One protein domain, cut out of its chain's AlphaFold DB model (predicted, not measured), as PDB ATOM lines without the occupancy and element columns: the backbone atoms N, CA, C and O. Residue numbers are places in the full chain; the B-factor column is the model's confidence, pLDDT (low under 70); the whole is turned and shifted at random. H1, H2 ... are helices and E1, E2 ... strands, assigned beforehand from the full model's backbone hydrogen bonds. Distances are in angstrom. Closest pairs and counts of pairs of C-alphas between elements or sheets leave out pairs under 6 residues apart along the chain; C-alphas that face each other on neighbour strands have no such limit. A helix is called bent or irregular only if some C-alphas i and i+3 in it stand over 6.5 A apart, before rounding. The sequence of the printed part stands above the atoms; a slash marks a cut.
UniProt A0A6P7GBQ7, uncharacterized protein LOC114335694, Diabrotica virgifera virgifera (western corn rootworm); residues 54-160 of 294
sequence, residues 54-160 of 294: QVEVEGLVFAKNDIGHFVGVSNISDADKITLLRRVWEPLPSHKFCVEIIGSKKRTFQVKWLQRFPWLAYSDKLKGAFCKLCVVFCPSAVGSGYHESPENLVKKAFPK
ATOM      1  N   GLN A  54      15.687  54.189  -4.884       47.12
ATOM      2  CA  GLN A  54      15.460  53.501  -3.597       47.12
ATOM      3  C   GLN A  54      14.035  52.918  -3.471       47.12
ATOM      4  O   GLN A  54      13.867  51.825  -2.940       47.12
ATOM      5  N   VAL A  55      13.047  53.587  -4.076       49.38
ATOM      6  CA  VAL A  55      11.639  53.164  -4.182       49.38
ATOM      7  C   VAL A  55      11.456  51.779  -4.835       49.38
ATOM      8  O   VAL A  55      10.611  51.005  -4.389       49.38
ATOM      9  N   GLU A  56      12.235  51.427  -5.867       47.19
ATOM     10  CA  GLU A  56      12.147  50.101  -6.506       47.19
ATOM     11  C   GLU A  56      12.722  48.999  -5.610       47.19
ATOM     12  O   GLU A  56      12.180  47.894  -5.545       47.19
ATOM     13  N   VAL A  57      13.816  49.302  -4.904       51.00
ATOM     14  CA  VAL A  57      14.486  48.357  -4.001       51.00
ATOM     15  C   VAL A  57      13.621  48.100  -2.769       51.00
ATOM     16  O   VAL A  57      13.430  46.945  -2.393       51.00
ATOM     17  N   GLU A  58      13.024  49.146  -2.192       51.59
ATOM     18  CA  GLU A  58      12.032  49.007  -1.125       51.59
ATOM     19  C   GLU A  58      10.822  48.192  -1.595       51.59
ATOM     20  O   GLU A  58      10.473  47.213  -0.941       51.59
ATOM     21  N   GLY A  59      10.228  48.506  -2.754       51.19
ATOM     22  CA  GLY A  59       9.083  47.759  -3.292       51.19
ATOM     23  C   GLY A  59       9.346  46.254  -3.468       51.19
ATOM     24  O   GLY A  59       8.494  45.432  -3.120       51.19
ATOM     25  N   LEU A  60      10.543  45.884  -3.937       54.69
ATOM     26  CA  LEU A  60      10.996  44.492  -4.057       54.69
ATOM     27  C   LEU A  60      11.224  43.811  -2.695       54.69
ATOM     28  O   LEU A  60      10.838  42.655  -2.518       54.69
ATOM     29  N   VAL A  61      11.819  44.514  -1.727       54.59
ATOM     30  CA  VAL A  61      12.026  43.999  -0.361       54.59
ATOM     31  C   VAL A  61      10.694  43.819   0.364       54.59
ATOM     32  O   VAL A  61      10.498  42.811   1.040       54.59
ATOM     33  N   PHE A  62       9.754  44.746   0.191       56.41
ATOM     34  CA  PHE A  62       8.428  44.648   0.782       56.41
ATOM     35  C   PHE A  62       7.659  43.444   0.224       56.41
ATOM     36  O   PHE A  62       7.101  42.690   1.019       56.41
ATOM     37  N   ALA A  63       7.660  43.202  -1.093       63.91
ATOM     38  CA  ALA A  63       6.951  42.059  -1.691       63.91
ATOM     39  C   ALA A  63       7.410  40.692  -1.134       63.91
ATOM     40  O   ALA A  63       6.603  39.771  -1.010       63.91
ATOM     41  N   LYS A  64       8.680  40.570  -0.720       74.56
ATOM     42  CA  LYS A  64       9.222  39.367  -0.060       74.56
ATOM     43  C   LYS A  64       8.537  39.053   1.282       74.56
ATOM     44  O   LYS A  64       8.470  37.891   1.672       74.56
ATOM     45  N   ASN A  65       8.010  40.069   1.967       85.38
ATOM     46  CA  ASN A  65       7.362  39.945   3.275       85.38
ATOM     47  C   ASN A  65       5.838  39.727   3.175       85.38
ATOM     48  O   ASN A  65       5.122  39.919   4.163       85.38
ATOM     49  N   ASP A  66       5.315  39.356   2.001       91.06
ATOM     50  CA  ASP A  66       3.915  38.958   1.847       91.06
ATOM     51  C   ASP A  66       3.629  37.712   2.704       91.06
ATOM     52  O   ASP A  66       4.273  36.666   2.578       91.06
ATOM     53  N   ILE A  67       2.636  37.828   3.593       91.00
ATOM     54  CA  ILE A  67       2.245  36.780   4.544       91.00
ATOM     55  C   ILE A  67       1.925  35.437   3.865       91.00
ATOM     56  O   ILE A  67       2.162  34.375   4.441       91.00
ATOM     57  N   GLY A  68       1.468  35.461   2.612       87.75
ATOM     58  CA  GLY A  68       1.191  34.290   1.789       87.75
ATOM     59  C   GLY A  68       2.422  33.470   1.392       87.75
ATOM     60  O   GLY A  68       2.260  32.375   0.847       87.75
ATOM     61  N   HIS A  69       3.649  33.939   1.645       89.69
ATOM     62  CA  HIS A  69       4.851  33.097   1.563       89.69
ATOM     63  C   HIS A  69       4.999  32.133   2.747       89.69
ATOM     64  O   HIS A  69       5.658  31.109   2.594       89.69
ATOM     65  N   PHE A  70       4.357  32.422   3.879       88.88
ATOM     66  CA  PHE A  70       4.542  31.706   5.146       88.88
ATOM     67  C   PHE A  70       3.324  30.861   5.551       88.88
ATOM     68  O   PHE A  70       3.403  30.028   6.451       88.88
ATOM     69  N   VAL A  71       2.201  31.029   4.851       86.44
ATOM     70  CA  VAL A  71       1.003  30.189   4.980       86.44
ATOM     71  C   VAL A  71       1.357  28.720   4.721       86.44
ATOM     72  O   VAL A  71       1.801  28.365   3.631       86.44
ATOM     73  N   GLY A  72       1.149  27.867   5.728       77.19
ATOM     74  CA  GLY A  72       1.448  26.431   5.666       77.19
ATOM     75  C   GLY A  72       2.906  26.046   5.959       77.19
ATOM     76  O   GLY A  72       3.221  24.858   5.939       77.19
ATOM     77  N   VAL A  73       3.790  27.004   6.261       83.12
ATOM     78  CA  VAL A  73       5.186  26.726   6.642       83.12
ATOM     79  C   VAL A  73       5.248  26.329   8.118       83.12
ATOM     80  O   VAL A  73       4.883  27.105   8.994       83.12
ATOM     81  N   SER A  74       5.730  25.119   8.408       74.44
ATOM     82  CA  SER A  74       5.714  24.536   9.760       74.44
ATOM     83  C   SER A  74       6.816  25.038  10.700       74.44
ATOM     84  O   SER A  74       6.678  24.898  11.913       74.44
ATOM     85  N   ASN A  75       7.902  25.611  10.173       81.50
ATOM     86  CA  ASN A  75       9.052  26.061  10.964       81.50
ATOM     87  C   ASN A  75       9.524  27.461  10.530       81.50
ATOM     88  O   ASN A  75      10.594  27.628   9.947       81.50
ATOM     89  N   ILE A  76       8.682  28.470  10.769       86.94
ATOM     90  CA  ILE A  76       8.995  29.882  10.499       86.94
ATOM     91  C   ILE A  76      10.091  30.345  11.475       86.94
ATOM     92  O   ILE A  76       9.909  30.260  12.695       86.94
ATOM     93  N   SER A  77      11.217  30.852  10.958       90.50
ATOM     94  CA  SER A  77      12.340  31.316  11.790       90.50
ATOM     95  C   SER A  77      11.937  32.521  12.644       90.50
ATOM     96  O   SER A  77      11.101  33.317  12.226       90.50
ATOM     97  N   ASP A  78      12.524  32.713  13.829       90.38
ATOM     98  CA  ASP A  78      12.146  33.843  14.697       90.38
ATOM     99  C   ASP A  78      12.415  35.215  14.052       90.38
ATOM    100  O   ASP A  78      11.668  36.166  14.292       90.38
ATOM    101  N   ALA A  79      13.404  35.309  13.157       89.88
ATOM    102  CA  ALA A  79      13.631  36.495  12.334       89.88
ATOM    103  C   ALA A  79      12.459  36.761  11.368       89.88
ATOM    104  O   ALA A  79      11.998  37.902  11.247       89.88
ATOM    105  N   ASP A  80      11.916  35.715  10.739       88.88
ATOM    106  CA  ASP A  80      10.723  35.809   9.891       88.88
ATOM    107  C   ASP A  80       9.459  36.078  10.721       88.88
ATOM    108  O   ASP A  80       8.636  36.900  10.322       88.88
ATOM    109  N   LYS A  81       9.321  35.481  11.917       90.25
ATOM    110  CA  LYS A  81       8.220  35.783  12.853       90.25
ATOM    111  C   LYS A  81       8.212  37.271  13.216       90.25
ATOM    112  O   LYS A  81       7.181  37.931  13.106       90.25
ATOM    113  N   ILE A  82       9.364  37.829  13.602       88.56
ATOM    114  CA  ILE A  82       9.518  39.263  13.903       88.56
ATOM    115  C   ILE A  82       9.188  40.115  12.671       88.56
ATOM    116  O   ILE A  82       8.497  41.130  12.794       88.56
ATOM    117  N   THR A  83       9.629  39.684  11.487       89.31
ATOM    118  CA  THR A  83       9.343  40.359  10.215       89.31
ATOM    119  C   THR A  83       7.843  40.369   9.914       89.31
ATOM    120  O   THR A  83       7.295  41.436   9.667       89.31
ATOM    121  N   LEU A  84       7.132  39.249  10.047       88.38
ATOM    122  CA  LEU A  84       5.682  39.164   9.829       88.38
ATOM    123  C   LEU A  84       4.848  39.919  10.871       88.38
ATOM    124  O   LEU A  84       3.757  40.396  10.563       88.38
ATOM    125  N   LEU A  85       5.331  40.046  12.106       88.12
ATOM    126  CA  LEU A  85       4.606  40.777  13.148       88.12
ATOM    127  C   LEU A  85       4.806  42.296  13.048       88.12
ATOM    128  O   LEU A  85       3.881  43.041  13.370       88.12
ATOM    129  N   ARG A  86       5.985  42.762  12.605       87.38
ATOM    130  CA  ARG A  86       6.362  44.192  12.617       87.38
ATOM    131  C   ARG A  86       6.489  44.852  11.240       87.38
ATOM    132  O   ARG A  86       6.433  46.073  11.165       87.38
ATOM    133  N   ARG A  87       6.745  44.077  10.186       86.69
ATOM    134  CA  ARG A  87       7.127  44.528   8.831       86.69
ATOM    135  C   ARG A  87       6.555  43.615   7.734       86.69
ATOM    136  O   ARG A  87       7.216  43.372   6.720       86.69
ATOM    137  N   VAL A  88       5.351  43.081   7.958       90.50
ATOM    138  CA  VAL A  88       4.592  42.380   6.912       90.50
ATOM    139  C   VAL A  88       4.394  43.309   5.720       90.50
ATOM    140  O   VAL A  88       4.313  44.525   5.893       90.50
ATOM    141  N   TRP A  89       4.321  42.745   4.518       92.00
ATOM    142  CA  TRP A  89       3.956  43.518   3.341       92.00
ATOM    143  C   TRP A  89       2.612  44.224   3.542       92.00
ATOM    144  O   TRP A  89       1.636  43.607   3.978       92.00
ATOM    145  N   GLU A  90       2.557  45.503   3.173       86.06
ATOM    146  CA  GLU A  90       1.314  46.255   3.075       86.06
ATOM    147  C   GLU A  90       1.132  46.815   1.654       86.06
ATOM    148  O   GLU A  90       2.092  47.275   1.027       86.06
ATOM    149  N   PRO A  91      -0.102  46.786   1.124       86.50
ATOM    150  CA  PRO A  91      -0.429  47.340  -0.182       86.50
ATOM    151  C   PRO A  91      -0.280  48.867  -0.192       86.50
ATOM    152  O   PRO A  91      -0.814  49.562   0.671       86.50
ATOM    153  N   LEU A  92       0.377  49.397  -1.229       81.94
ATOM    154  CA  LEU A  92       0.442  50.842  -1.486       81.94
ATOM    155  C   LEU A  92      -0.970  51.459  -1.595       81.94
ATOM    156  O   LEU A  92      -1.894  50.781  -2.046       81.94
ATOM    157  N   PRO A  93      -1.163  52.763  -1.307       77.00
ATOM    158  CA  PRO A  93      -2.471  53.420  -1.447       77.00
ATOM    159  C   PRO A  93      -3.088  53.334  -2.856       77.00
ATOM    160  O   PRO A  93      -4.305  53.386  -3.004       77.00
ATOM    161  N   SER A  94      -2.254  53.185  -3.891       79.25
ATOM    162  CA  SER A  94      -2.639  53.002  -5.298       79.25
ATOM    163  C   SER A  94      -2.864  51.536  -5.710       79.25
ATOM    164  O   SER A  94      -3.170  51.262  -6.874       79.25
ATOM    165  N   HIS A  95      -2.698  50.583  -4.789       82.25
ATOM    166  CA  HIS A  95      -2.788  49.154  -5.067       82.25
ATOM    167  C   HIS A  95      -4.205  48.738  -5.492       82.25
ATOM    168  O   HIS A  95      -5.200  49.015  -4.819       82.25
ATOM    169  N   LYS A  96      -4.295  48.021  -6.618       80.62
ATOM    170  CA  LYS A  96      -5.557  47.515  -7.167       80.62
ATOM    171  C   LYS A  96      -5.879  46.141  -6.588       80.62
ATOM    172  O   LYS A  96      -5.560  45.118  -7.186       80.62
ATOM    173  N   PHE A  97      -6.556  46.142  -5.446       81.69
ATOM    174  CA  PHE A  97      -7.147  44.939  -4.866       81.69
ATOM    175  C   PHE A  97      -8.078  44.232  -5.860       81.69
ATOM    176  O   PHE A  97      -8.797  44.885  -6.624       81.69
ATOM    177  N   CYS A  98      -8.134  42.900  -5.798       73.19
ATOM    178  CA  CYS A  98      -9.117  42.134  -6.560       73.19
ATOM    179  C   CYS A  98     -10.544  42.630  -6.265       73.19
ATOM    180  O   CYS A  98     -10.926  42.874  -5.114       73.19
ATOM    181  N   VAL A  99     -11.329  42.800  -7.330       68.94
ATOM    182  CA  VAL A  99     -12.735  43.197  -7.254       68.94
ATOM    183  C   VAL A  99     -13.587  41.963  -7.499       68.94
ATOM    184  O   VAL A  99     -13.579  41.399  -8.588       68.94
ATOM    185  N   GLU A 100     -14.354  41.573  -6.490       59.88
ATOM    186  CA  GLU A 100     -15.374  40.538  -6.592       59.88
ATOM    187  C   GLU A 100     -16.729  41.197  -6.866       59.88
ATOM    188  O   GLU A 100     -17.176  42.076  -6.126       59.88
ATOM    189  N   ILE A 101     -17.415  40.767  -7.920       62.88
ATOM    190  CA  ILE A 101     -18.797  41.175  -8.187       62.88
ATOM    191  C   ILE A 101     -19.711  40.292  -7.325       62.88
ATOM    192  O   ILE A 101     -19.693  39.072  -7.476       62.88
ATOM    193  N   ILE A 102     -20.448  40.880  -6.374       50.75
ATOM    194  CA  ILE A 102     -21.403  40.179  -5.496       50.75
ATOM    195  C   ILE A 102     -22.805  40.711  -5.794       50.75
ATOM    196  O   ILE A 102     -23.098  41.870  -5.478       50.75
ATOM    197  N   GLY A 103     -23.631  39.900  -6.460       60.28
ATOM    198  CA  GLY A 103     -24.820  40.385  -7.163       60.28
ATOM    199  C   GLY A 103     -24.471  41.584  -8.058       60.28
ATOM    200  O   GLY A 103     -23.464  41.585  -8.762       60.28
ATOM    201  N   SER A 104     -25.230  42.674  -7.949       59.78
ATOM    202  CA  SER A 104     -24.943  43.941  -8.644       59.78
ATOM    203  C   SER A 104     -23.818  44.789  -8.019       59.78
ATOM    204  O   SER A 104     -23.431  45.819  -8.575       59.78
ATOM    205  N   LYS A 105     -23.276  44.407  -6.853       48.88
ATOM    206  CA  LYS A 105     -22.373  45.251  -6.051       48.88
ATOM    207  C   LYS A 105     -20.923  44.788  -6.170       48.88
ATOM    208  O   LYS A 105     -20.537  43.744  -5.646       48.88
ATOM    209  N   LYS A 106     -20.076  45.630  -6.768       71.56
ATOM    210  CA  LYS A 106     -18.614  45.464  -6.744       71.56
ATOM    211  C   LYS A 106     -18.111  45.570  -5.301       71.56
ATOM    212  O   LYS A 106     -18.324  46.581  -4.630       71.56
ATOM    213  N   ARG A 107     -17.458  44.520  -4.808       71.38
ATOM    214  CA  ARG A 107     -16.800  44.458  -3.499       71.38
ATOM    215  C   ARG A 107     -15.305  44.274  -3.706       71.38
ATOM    216  O   ARG A 107     -14.866  43.654  -4.661       71.38
ATOM    217  N   THR A 108     -14.517  44.822  -2.798       81.31
ATOM    218  CA  THR A 108     -13.064  44.676  -2.811       81.31
ATOM    219  C   THR A 108     -12.541  44.756  -1.380       81.31
ATOM    220  O   THR A 108     -13.281  45.164  -0.473       81.31
ATOM    221  N   PHE A 109     -11.301  44.330  -1.159       83.56
ATOM    222  CA  PHE A 109     -10.658  44.466   0.142       83.56
ATOM    223  C   PHE A 109     -10.537  45.954   0.499       83.56
ATOM    224  O   PHE A 109     -10.094  46.768  -0.308       83.56
ATOM    225  N   GLN A 110     -10.964  46.333   1.704       85.88
ATOM    226  CA  GLN A 110     -10.891  47.727   2.137       85.88
ATOM    227  C   GLN A 110      -9.589  47.934   2.905       85.88
ATOM    228  O   GLN A 110      -9.485  47.481   4.039       85.88
ATOM    229  N   VAL A 111      -8.626  48.661   2.327       87.25
ATOM    230  CA  VAL A 111      -7.302  48.903   2.943       87.25
ATOM    231  C   VAL A 111      -7.383  49.440   4.382       87.25
ATOM    232  O   VAL A 111      -6.603  49.038   5.241       87.25
ATOM    233  N   LYS A 112      -8.419  50.231   4.701       89.19
ATOM    234  CA  LYS A 112      -8.720  50.728   6.059       89.19
ATOM    235  C   LYS A 112      -8.926  49.625   7.115       89.19
ATOM    236  O   LYS A 112      -8.900  49.904   8.310       89.19
ATOM    237  N   TRP A 113      -9.160  48.375   6.707       90.75
ATOM    238  CA  TRP A 113      -9.210  47.230   7.617       90.75
ATOM    239  C   TRP A 113      -7.837  46.886   8.199       90.75
ATOM    240  O   TRP A 113      -7.801  46.444   9.338       90.75
ATOM    241  N   LEU A 114      -6.731  47.139   7.488       89.75
ATOM    242  CA  LEU A 114      -5.377  46.947   8.028       89.75
ATOM    243  C   LEU A 114      -5.115  47.915   9.194       89.75
ATOM    244  O   LEU A 114      -4.672  47.502  10.260       89.75
ATOM    245  N   GLN A 115      -5.525  49.179   9.036       86.31
ATOM    246  CA  GLN A 115      -5.471  50.194  10.098       86.31
ATOM    247  C   GLN A 115      -6.383  49.843  11.288       86.31
ATOM    248  O   GLN A 115      -5.989  49.990  12.441       86.31
ATOM    249  N   ARG A 116      -7.609  49.366  11.022       91.25
ATOM    250  CA  ARG A 116      -8.581  49.008  12.073       91.25
ATOM    251  C   ARG A 116      -8.229  47.713  12.815       91.25
ATOM    252  O   ARG A 116      -8.637  47.549  13.963       91.25
ATOM    253  N   PHE A 117      -7.523  46.788  12.171       91.06
ATOM    254  CA  PHE A 117      -7.218  45.465  12.706       91.06
ATOM    255  C   PHE A 117      -5.715  45.170  12.566       91.06
ATOM    256  O   PHE A 117      -5.325  44.458  11.645       91.06
ATOM    257  N   PRO A 118      -4.856  45.645  13.491       89.81
ATOM    258  CA  PRO A 118      -3.397  45.491  13.386       89.81
ATOM    259  C   PRO A 118      -2.883  44.039  13.346       89.81
ATOM    260  O   PRO A 118      -1.737  43.798  12.965       89.81
ATOM    261  N   TRP A 119      -3.715  43.063  13.725       90.88
ATOM    262  CA  TRP A 119      -3.442  41.625  13.612       90.88
ATOM    263  C   TRP A 119      -3.710  41.051  12.209       90.88
ATOM    264  O   TRP A 119      -3.313  39.920  11.931       90.88
ATOM    265  N   LEU A 120      -4.379  41.799  11.328       92.12
ATOM    266  CA  LEU A 120      -4.734  41.400   9.967       92.12
ATOM    267  C   LEU A 120      -3.612  41.779   8.990       92.12
ATOM    268  O   LEU A 120      -3.019  42.851   9.100       92.12
ATOM    269  N   ALA A 121      -3.346  40.924   8.009       92.50
ATOM    270  CA  ALA A 121      -2.514  41.235   6.849       92.50
ATOM    271  C   ALA A 121      -3.240  40.828   5.561       92.50
ATOM    272  O   ALA A 121      -4.035  39.885   5.564       92.50
ATOM    273  N   TYR A 122      -2.969  41.531   4.463       90.81
ATOM    274  CA  TYR A 122      -3.419  41.148   3.125       90.81
ATOM    275  C   TYR A 122      -2.244  40.528   2.365       90.81
ATOM    276  O   TYR A 122      -1.126  41.028   2.444       90.81
ATOM    277  N   SER A 123      -2.501  39.437   1.654       90.25
ATOM    278  CA  SER A 123      -1.558  38.803   0.740       90.25
ATOM    279  C   SER A 123      -1.960  39.148  -0.687       90.25
ATOM    280  O   SER A 123      -3.077  38.823  -1.097       90.25
ATOM    281  N   ASP A 124      -1.062  39.762  -1.452       85.44
ATOM    282  CA  ASP A 124      -1.236  39.919  -2.893       85.44
ATOM    283  C   ASP A 124      -0.854  38.640  -3.650       85.44
ATOM    284  O   ASP A 124      -1.429  38.347  -4.698       85.44
ATOM    285  N   LYS A 125       0.028  37.804  -3.092       83.88
ATOM    286  CA  LYS A 125       0.291  36.458  -3.619       83.88
ATOM    287  C   LYS A 125      -0.974  35.587  -3.611       83.88
ATOM    288  O   LYS A 125      -1.254  34.902  -4.590       83.88
ATOM    289  N   LEU A 126      -1.732  35.604  -2.512       83.31
ATOM    290  CA  LEU A 126      -2.924  34.765  -2.298       83.31
ATOM    291  C   LEU A 126      -4.250  35.548  -2.411       83.31
ATOM    292  O   LEU A 126      -5.308  35.019  -2.072       83.31
ATOM    293  N   LYS A 127      -4.188  36.806  -2.870       82.81
ATOM    294  CA  LYS A 127      -5.305  37.743  -3.113       82.81
ATOM    295  C   LYS A 127      -6.341  37.847  -1.982       82.81
ATOM    296  O   LYS A 127      -7.517  38.108  -2.234       82.81
ATOM    297  N   GLY A 128      -5.926  37.715  -0.724       83.94
ATOM    298  CA  GLY A 128      -6.855  37.647   0.404       83.94
ATOM    299  C   GLY A 128      -6.229  37.943   1.764       83.94
ATOM    300  O   GLY A 128      -5.025  38.147   1.889       83.94
ATOM    301  N   ALA A 129      -7.077  38.007   2.790       88.06
ATOM    302  CA  ALA A 129      -6.679  38.411   4.136       88.06
ATOM    303  C   ALA A 129      -6.391  37.216   5.062       88.06
ATOM    304  O   ALA A 129      -7.053  36.177   4.982       88.06
ATOM    305  N   PHE A 130      -5.432  37.416   5.967       90.31
ATOM    306  CA  PHE A 130      -4.903  36.441   6.921       90.31
ATOM    307  C   PHE A 130      -4.692  37.076   8.299       90.31
ATOM    308  O   PHE A 130      -4.480  38.283   8.413       90.31
ATOM    309  N   CYS A 131      -4.705  36.259   9.353       90.62
ATOM    310  CA  CYS A 131      -4.306  36.692  10.689       90.62
ATOM    311  C   CYS A 131      -2.801  36.455  10.882       90.62
ATOM    312  O   CYS A 131      -2.353  35.310  10.836       90.62
ATOM    313  N   LYS A 132      -2.031  37.519  11.157       90.25
ATOM    314  CA  LYS A 132      -0.577  37.448  11.401       90.25
ATOM    315  C   LYS A 132      -0.250  36.448  12.507       90.25
ATOM    316  O   LYS A 132       0.576  35.567  12.316       90.25
ATOM    317  N   LEU A 133      -0.950  36.544  13.641       89.06
ATOM    318  CA  LEU A 133      -0.731  35.662  14.791       89.06
ATOM    319  C   LEU A 133      -1.026  34.196  14.453       89.06
ATOM    320  O   LEU A 133      -0.277  33.319  14.867       89.06
ATOM    321  N   CYS A 134      -2.076  33.918  13.677       86.88
ATOM    322  CA  CYS A 134      -2.395  32.543  13.310       86.88
ATOM    323  C   CYS A 134      -1.392  31.966  12.304       86.88
ATOM    324  O   CYS A 134      -0.959  30.837  12.488       86.88
ATOM    325  N   VAL A 135      -0.972  32.718  11.283       87.44
ATOM    326  CA  VAL A 135       0.049  32.228  10.333       87.44
ATOM    327  C   VAL A 135       1.395  31.989  11.031       87.44
ATOM    328  O   VAL A 135       2.089  31.040  10.693       87.44
ATOM    329  N   VAL A 136       1.751  32.815  12.021       86.31
ATOM    330  CA  VAL A 136       3.046  32.743  12.721       86.31
ATOM    331  C   VAL A 136       3.088  31.691  13.842       86.31
ATOM    332  O   VAL A 136       4.148  31.113  14.082       86.31
ATOM    333  N   PHE A 137       1.974  31.459  14.549       84.00
ATOM    334  CA  PHE A 137       1.955  30.668  15.792       84.00
ATOM    335  C   PHE A 137       0.906  29.550  15.852       84.00
ATOM    336  O   PHE A 137       0.880  28.818  16.842       84.00
ATOM    337  N   CYS A 138       0.003  29.412  14.875       76.19
ATOM    338  CA  CYS A 138      -1.031  28.382  14.970       76.19
ATOM    339  C   CYS A 138      -0.424  26.991  14.701       76.19
ATOM    340  O   CYS A 138       0.185  26.798  13.645       76.19
ATOM    341  N   PRO A 139      -0.576  26.019  15.620       65.00
ATOM    342  CA  PRO A 139      -0.108  24.656  15.394       65.00
ATOM    343  C   PRO A 139      -0.814  24.008  14.196       65.00
ATOM    344  O   PRO A 139      -1.925  24.385  13.820       65.00
ATOM    345  N   SER A 140      -0.188  22.978  13.615       66.75
ATOM    346  CA  SER A 140      -0.719  22.245  12.454       66.75
ATOM    347  C   SER A 140      -2.145  21.717  12.653       66.75
ATOM    348  O   SER A 140      -2.875  21.575  11.665       66.75
ATOM    349  N   ALA A 141      -2.535  21.471  13.908       68.06
ATOM    350  CA  ALA A 141      -3.883  21.133  14.335       68.06
ATOM    351  C   ALA A 141      -4.244  21.804  15.676       68.06
ATOM    352  O   ALA A 141      -3.365  22.161  16.460       68.06
ATOM    353  N   VAL A 142      -5.541  21.964  15.930       65.19
ATOM    354  CA  VAL A 142      -6.165  22.600  17.098       65.19
ATOM    355  C   VAL A 142      -7.245  21.681  17.697       65.19
ATOM    356  O   VAL A 142      -7.467  20.565  17.219       65.19
ATOM    357  N   GLY A 143      -7.901  22.133  18.770       57.62
ATOM    358  CA  GLY A 143      -8.927  21.367  19.484       57.62
ATOM    359  C   GLY A 143      -8.356  20.411  20.540       57.62
ATOM    360  O   GLY A 143      -7.151  20.149  20.595       57.62
ATOM    361  N   SER A 144      -9.228  19.896  21.411       46.72
ATOM    362  CA  SER A 144      -8.832  18.926  22.441       46.72
ATOM    363  C   SER A 144      -8.425  17.610  21.770       46.72
ATOM    364  O   SER A 144      -9.266  16.904  21.220       46.72
ATOM    365  N   GLY A 145      -7.122  17.315  21.757       59.34
ATOM    366  CA  GLY A 145      -6.557  16.157  21.057       59.34
ATOM    367  C   GLY A 145      -5.999  16.431  19.653       59.34
ATOM    368  O   GLY A 145      -5.711  15.469  18.954       59.34
ATOM    369  N   TYR A 146      -5.818  17.696  19.241       63.25
ATOM    370  CA  TYR A 146      -5.104  18.066  18.001       63.25
ATOM    371  C   TYR A 146      -5.649  17.403  16.715       63.25
ATOM    372  O   TYR A 146      -4.880  17.015  15.836       63.25
ATOM    373  N   HIS A 147      -6.971  17.264  16.596       63.44
ATOM    374  CA  HIS A 147      -7.612  16.597  15.456       63.44
ATOM    375  C   HIS A 147      -8.173  17.567  14.400       63.44
ATOM    376  O   HIS A 147      -8.353  17.172  13.251       63.44
ATOM    377  N   GLU A 148      -8.429  18.834  14.743       62.62
ATOM    378  CA  GLU A 148      -8.966  19.817  13.794       62.62
ATOM    379  C   GLU A 148      -7.851  20.595  13.092       62.62
ATOM    380  O   GLU A 148      -6.922  21.085  13.722       62.62
ATOM    381  N   SER A 149      -7.956  20.792  11.780       63.41
ATOM    382  CA  SER A 149      -7.022  21.634  11.026       63.41
ATOM    383  C   SER A 149      -7.501  23.099  11.017       63.41
ATOM    384  O   SER A 149      -8.590  23.360  10.504       63.41
ATOM    385  N   PRO A 150      -6.713  24.085  11.491       68.25
ATOM    386  CA  PRO A 150      -7.106  25.492  11.427       68.25
ATOM    387  C   PRO A 150      -7.099  25.995   9.972       68.25
ATOM    388  O   PRO A 150      -6.046  26.104   9.347       68.25
ATOM    389  N   GLU A 151      -8.280  26.285   9.416       69.44
ATOM    390  CA  GLU A 151      -8.440  26.627   7.994       69.44
ATOM    391  C   GLU A 151      -8.413  28.138   7.698       69.44
ATOM    392  O   GLU A 151      -7.425  28.668   7.187       69.44
ATOM    393  N   ASN A 152      -9.520  28.838   7.965       70.31
ATOM    394  CA  ASN A 152      -9.755  30.212   7.511       70.31
ATOM    395  C   ASN A 152      -8.899  31.226   8.278       70.31
ATOM    396  O   ASN A 152      -8.790  31.134   9.496       70.31
ATOM    397  N   LEU A 153      -8.344  32.224   7.574       70.31
ATOM    398  CA  LEU A 153      -7.363  33.203   8.090       70.31
ATOM    399  C   LEU A 153      -6.003  32.595   8.499       70.31
ATOM    400  O   LEU A 153      -5.132  33.354   8.933       70.31
ATOM    401  N   VAL A 154      -5.810  31.276   8.348       74.19
ATOM    402  CA  VAL A 154      -4.602  30.544   8.776       74.19
ATOM    403  C   VAL A 154      -3.939  29.823   7.599       74.19
ATOM    404  O   VAL A 154      -2.862  30.222   7.173       74.19
ATOM    405  N   LYS A 155      -4.596  28.796   7.042       73.00
ATOM    406  CA  LYS A 155      -4.119  27.998   5.896       73.00
ATOM    407  C   LYS A 155      -4.779  28.411   4.578       73.00
ATOM    408  O   LYS A 155      -4.146  28.368   3.530       73.00
ATOM    409  N   LYS A 156      -6.044  28.834   4.625       71.25
ATOM    410  CA  LYS A 156      -6.812  29.353   3.484       71.25
ATOM    411  C   LYS A 156      -7.065  30.854   3.719       71.25
ATOM    412  O   LYS A 156      -7.560  31.239   4.785       71.25
ATOM    413  N   ALA A 157      -6.720  31.703   2.742       65.50
ATOM    414  CA  ALA A 157      -7.100  33.124   2.741       65.50
ATOM    415  C   ALA A 157      -8.613  33.203   2.922       65.50
ATOM    416  O   ALA A 157      -9.282  32.468   2.204       65.50
ATOM    417  N   PHE A 158      -9.145  34.023   3.846       60.00
ATOM    418  CA  PHE A 158     -10.568  33.959   4.240       60.00
ATOM    419  C   PHE A 158     -11.497  33.987   3.012       60.00
ATOM    420  O   PHE A 158     -11.768  35.068   2.478       60.00
ATOM    421  N   PRO A 159     -12.007  32.830   2.552       51.50
ATOM    422  CA  PRO A 159     -12.804  32.777   1.353       51.50
ATOM    423  C   PRO A 159     -14.236  33.005   1.802       51.50
ATOM    424  O   PRO A 159     -14.727  32.346   2.722       51.50
ATOM    425  N   LYS A 160     -14.959  33.915   1.150       52.56
ATOM    426  CA  LYS A 160     -16.394  34.079   1.412       52.56
ATOM    427  C   LYS A 160     -17.185  32.916   0.797       52.56
ATOM    428  O   LYS A 160     -18.049  33.137  -0.041       52.56
TER     429      LYS A 160
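What this domain is: This is residues 54 to 160 of the 294 residues of the protein "uncharacterized protein LOC114335694" of Diabrotica virgifera virgifera (western corn rootworm) (UniProt A0A6P7GBQ7). A small hairpin of two strands, E3 and E4, forms the middle of a flat, irregular shape; H3 sits at the start of E3, and H4 runs on from the end of E4 and packs side by side with H2. Around this middle the parts spread outward: a second hairpin, E1 and E2, reaches away and its residues 101 to 106 stick out, H1 lies off on its own, and residues 138 to 160 loop out beyond H4 and fold back toward E4. The printed part has 107 residues with four named helices and four named strands, in the order H1, H2, E1, E2, H3, E3, E4, H4; each two-stranded sheet, E1 - E2 and E3 - E4, is antiparallel. The class is mixed, helices and strands, with only 47 residues in named elements, under half. By its radius of gyration of the C-alphas, 14.9 A, the whole is compact, and it spans 45 by 42 by 22 A.

Where its parts are: H1, residues 54 to 64, begins with C-alpha 54 at (15.460, 53.501, -3.597) and is 15.8 A long. H2, residues 78 to 86, measures 12.0 A. E1 is residues 99 to 102 and E2 residues 105 to 108. H3, residues 112 to 116, begins with C-alpha 112 at (-8.720, 50.728, 6.059). E3 is residues 120 to 123, 10.1 A long, and E4 is residues 128 to 131, 10.6 A long. H4, residues 132 to 137, ends with C-alpha 137 at (1.955, 30.668, 15.792).

How they stand to each other: H1 is apart from the other named elements. H2 and H4 touch, closest at the C-alphas of Lys 81 and Val 136, 6.0 A, at a shallow tilt of 22 degrees, opposite ways. E1 and E2 form an antiparallel hairpin, with N 100 and O 107 within hydrogen-bond range at 2.8 A. They are apart from E3 and E4. The closest C-alphas of H3 and E3 are those of Leu 114 and Leu 120, 5.9 A. E3 and E4 form the other antiparallel hairpin, at 143 degrees between directions, with N 121 and O 130 at 2.9 A and N 123 and O 128 at 2.8 A, both within hydrogen-bond range. In H1, H2, H3 and H4 every O i to N i+4 pair is within hydrogen-bond range.

The domain as a whole: The C-alphas farthest apart, those of Gln 54 and Gly 145, are 49.9 A from each other. The printed part has no cut. The links H1 to H2 and H2 to E1 are long, of 13 and 12 residues; the other links between named elements are tight. The mean pLDDT of the printed part is 76.5, and it is under 70 at residues 54 to 63, 99 to 105, 139 to 151 and 157 to 160.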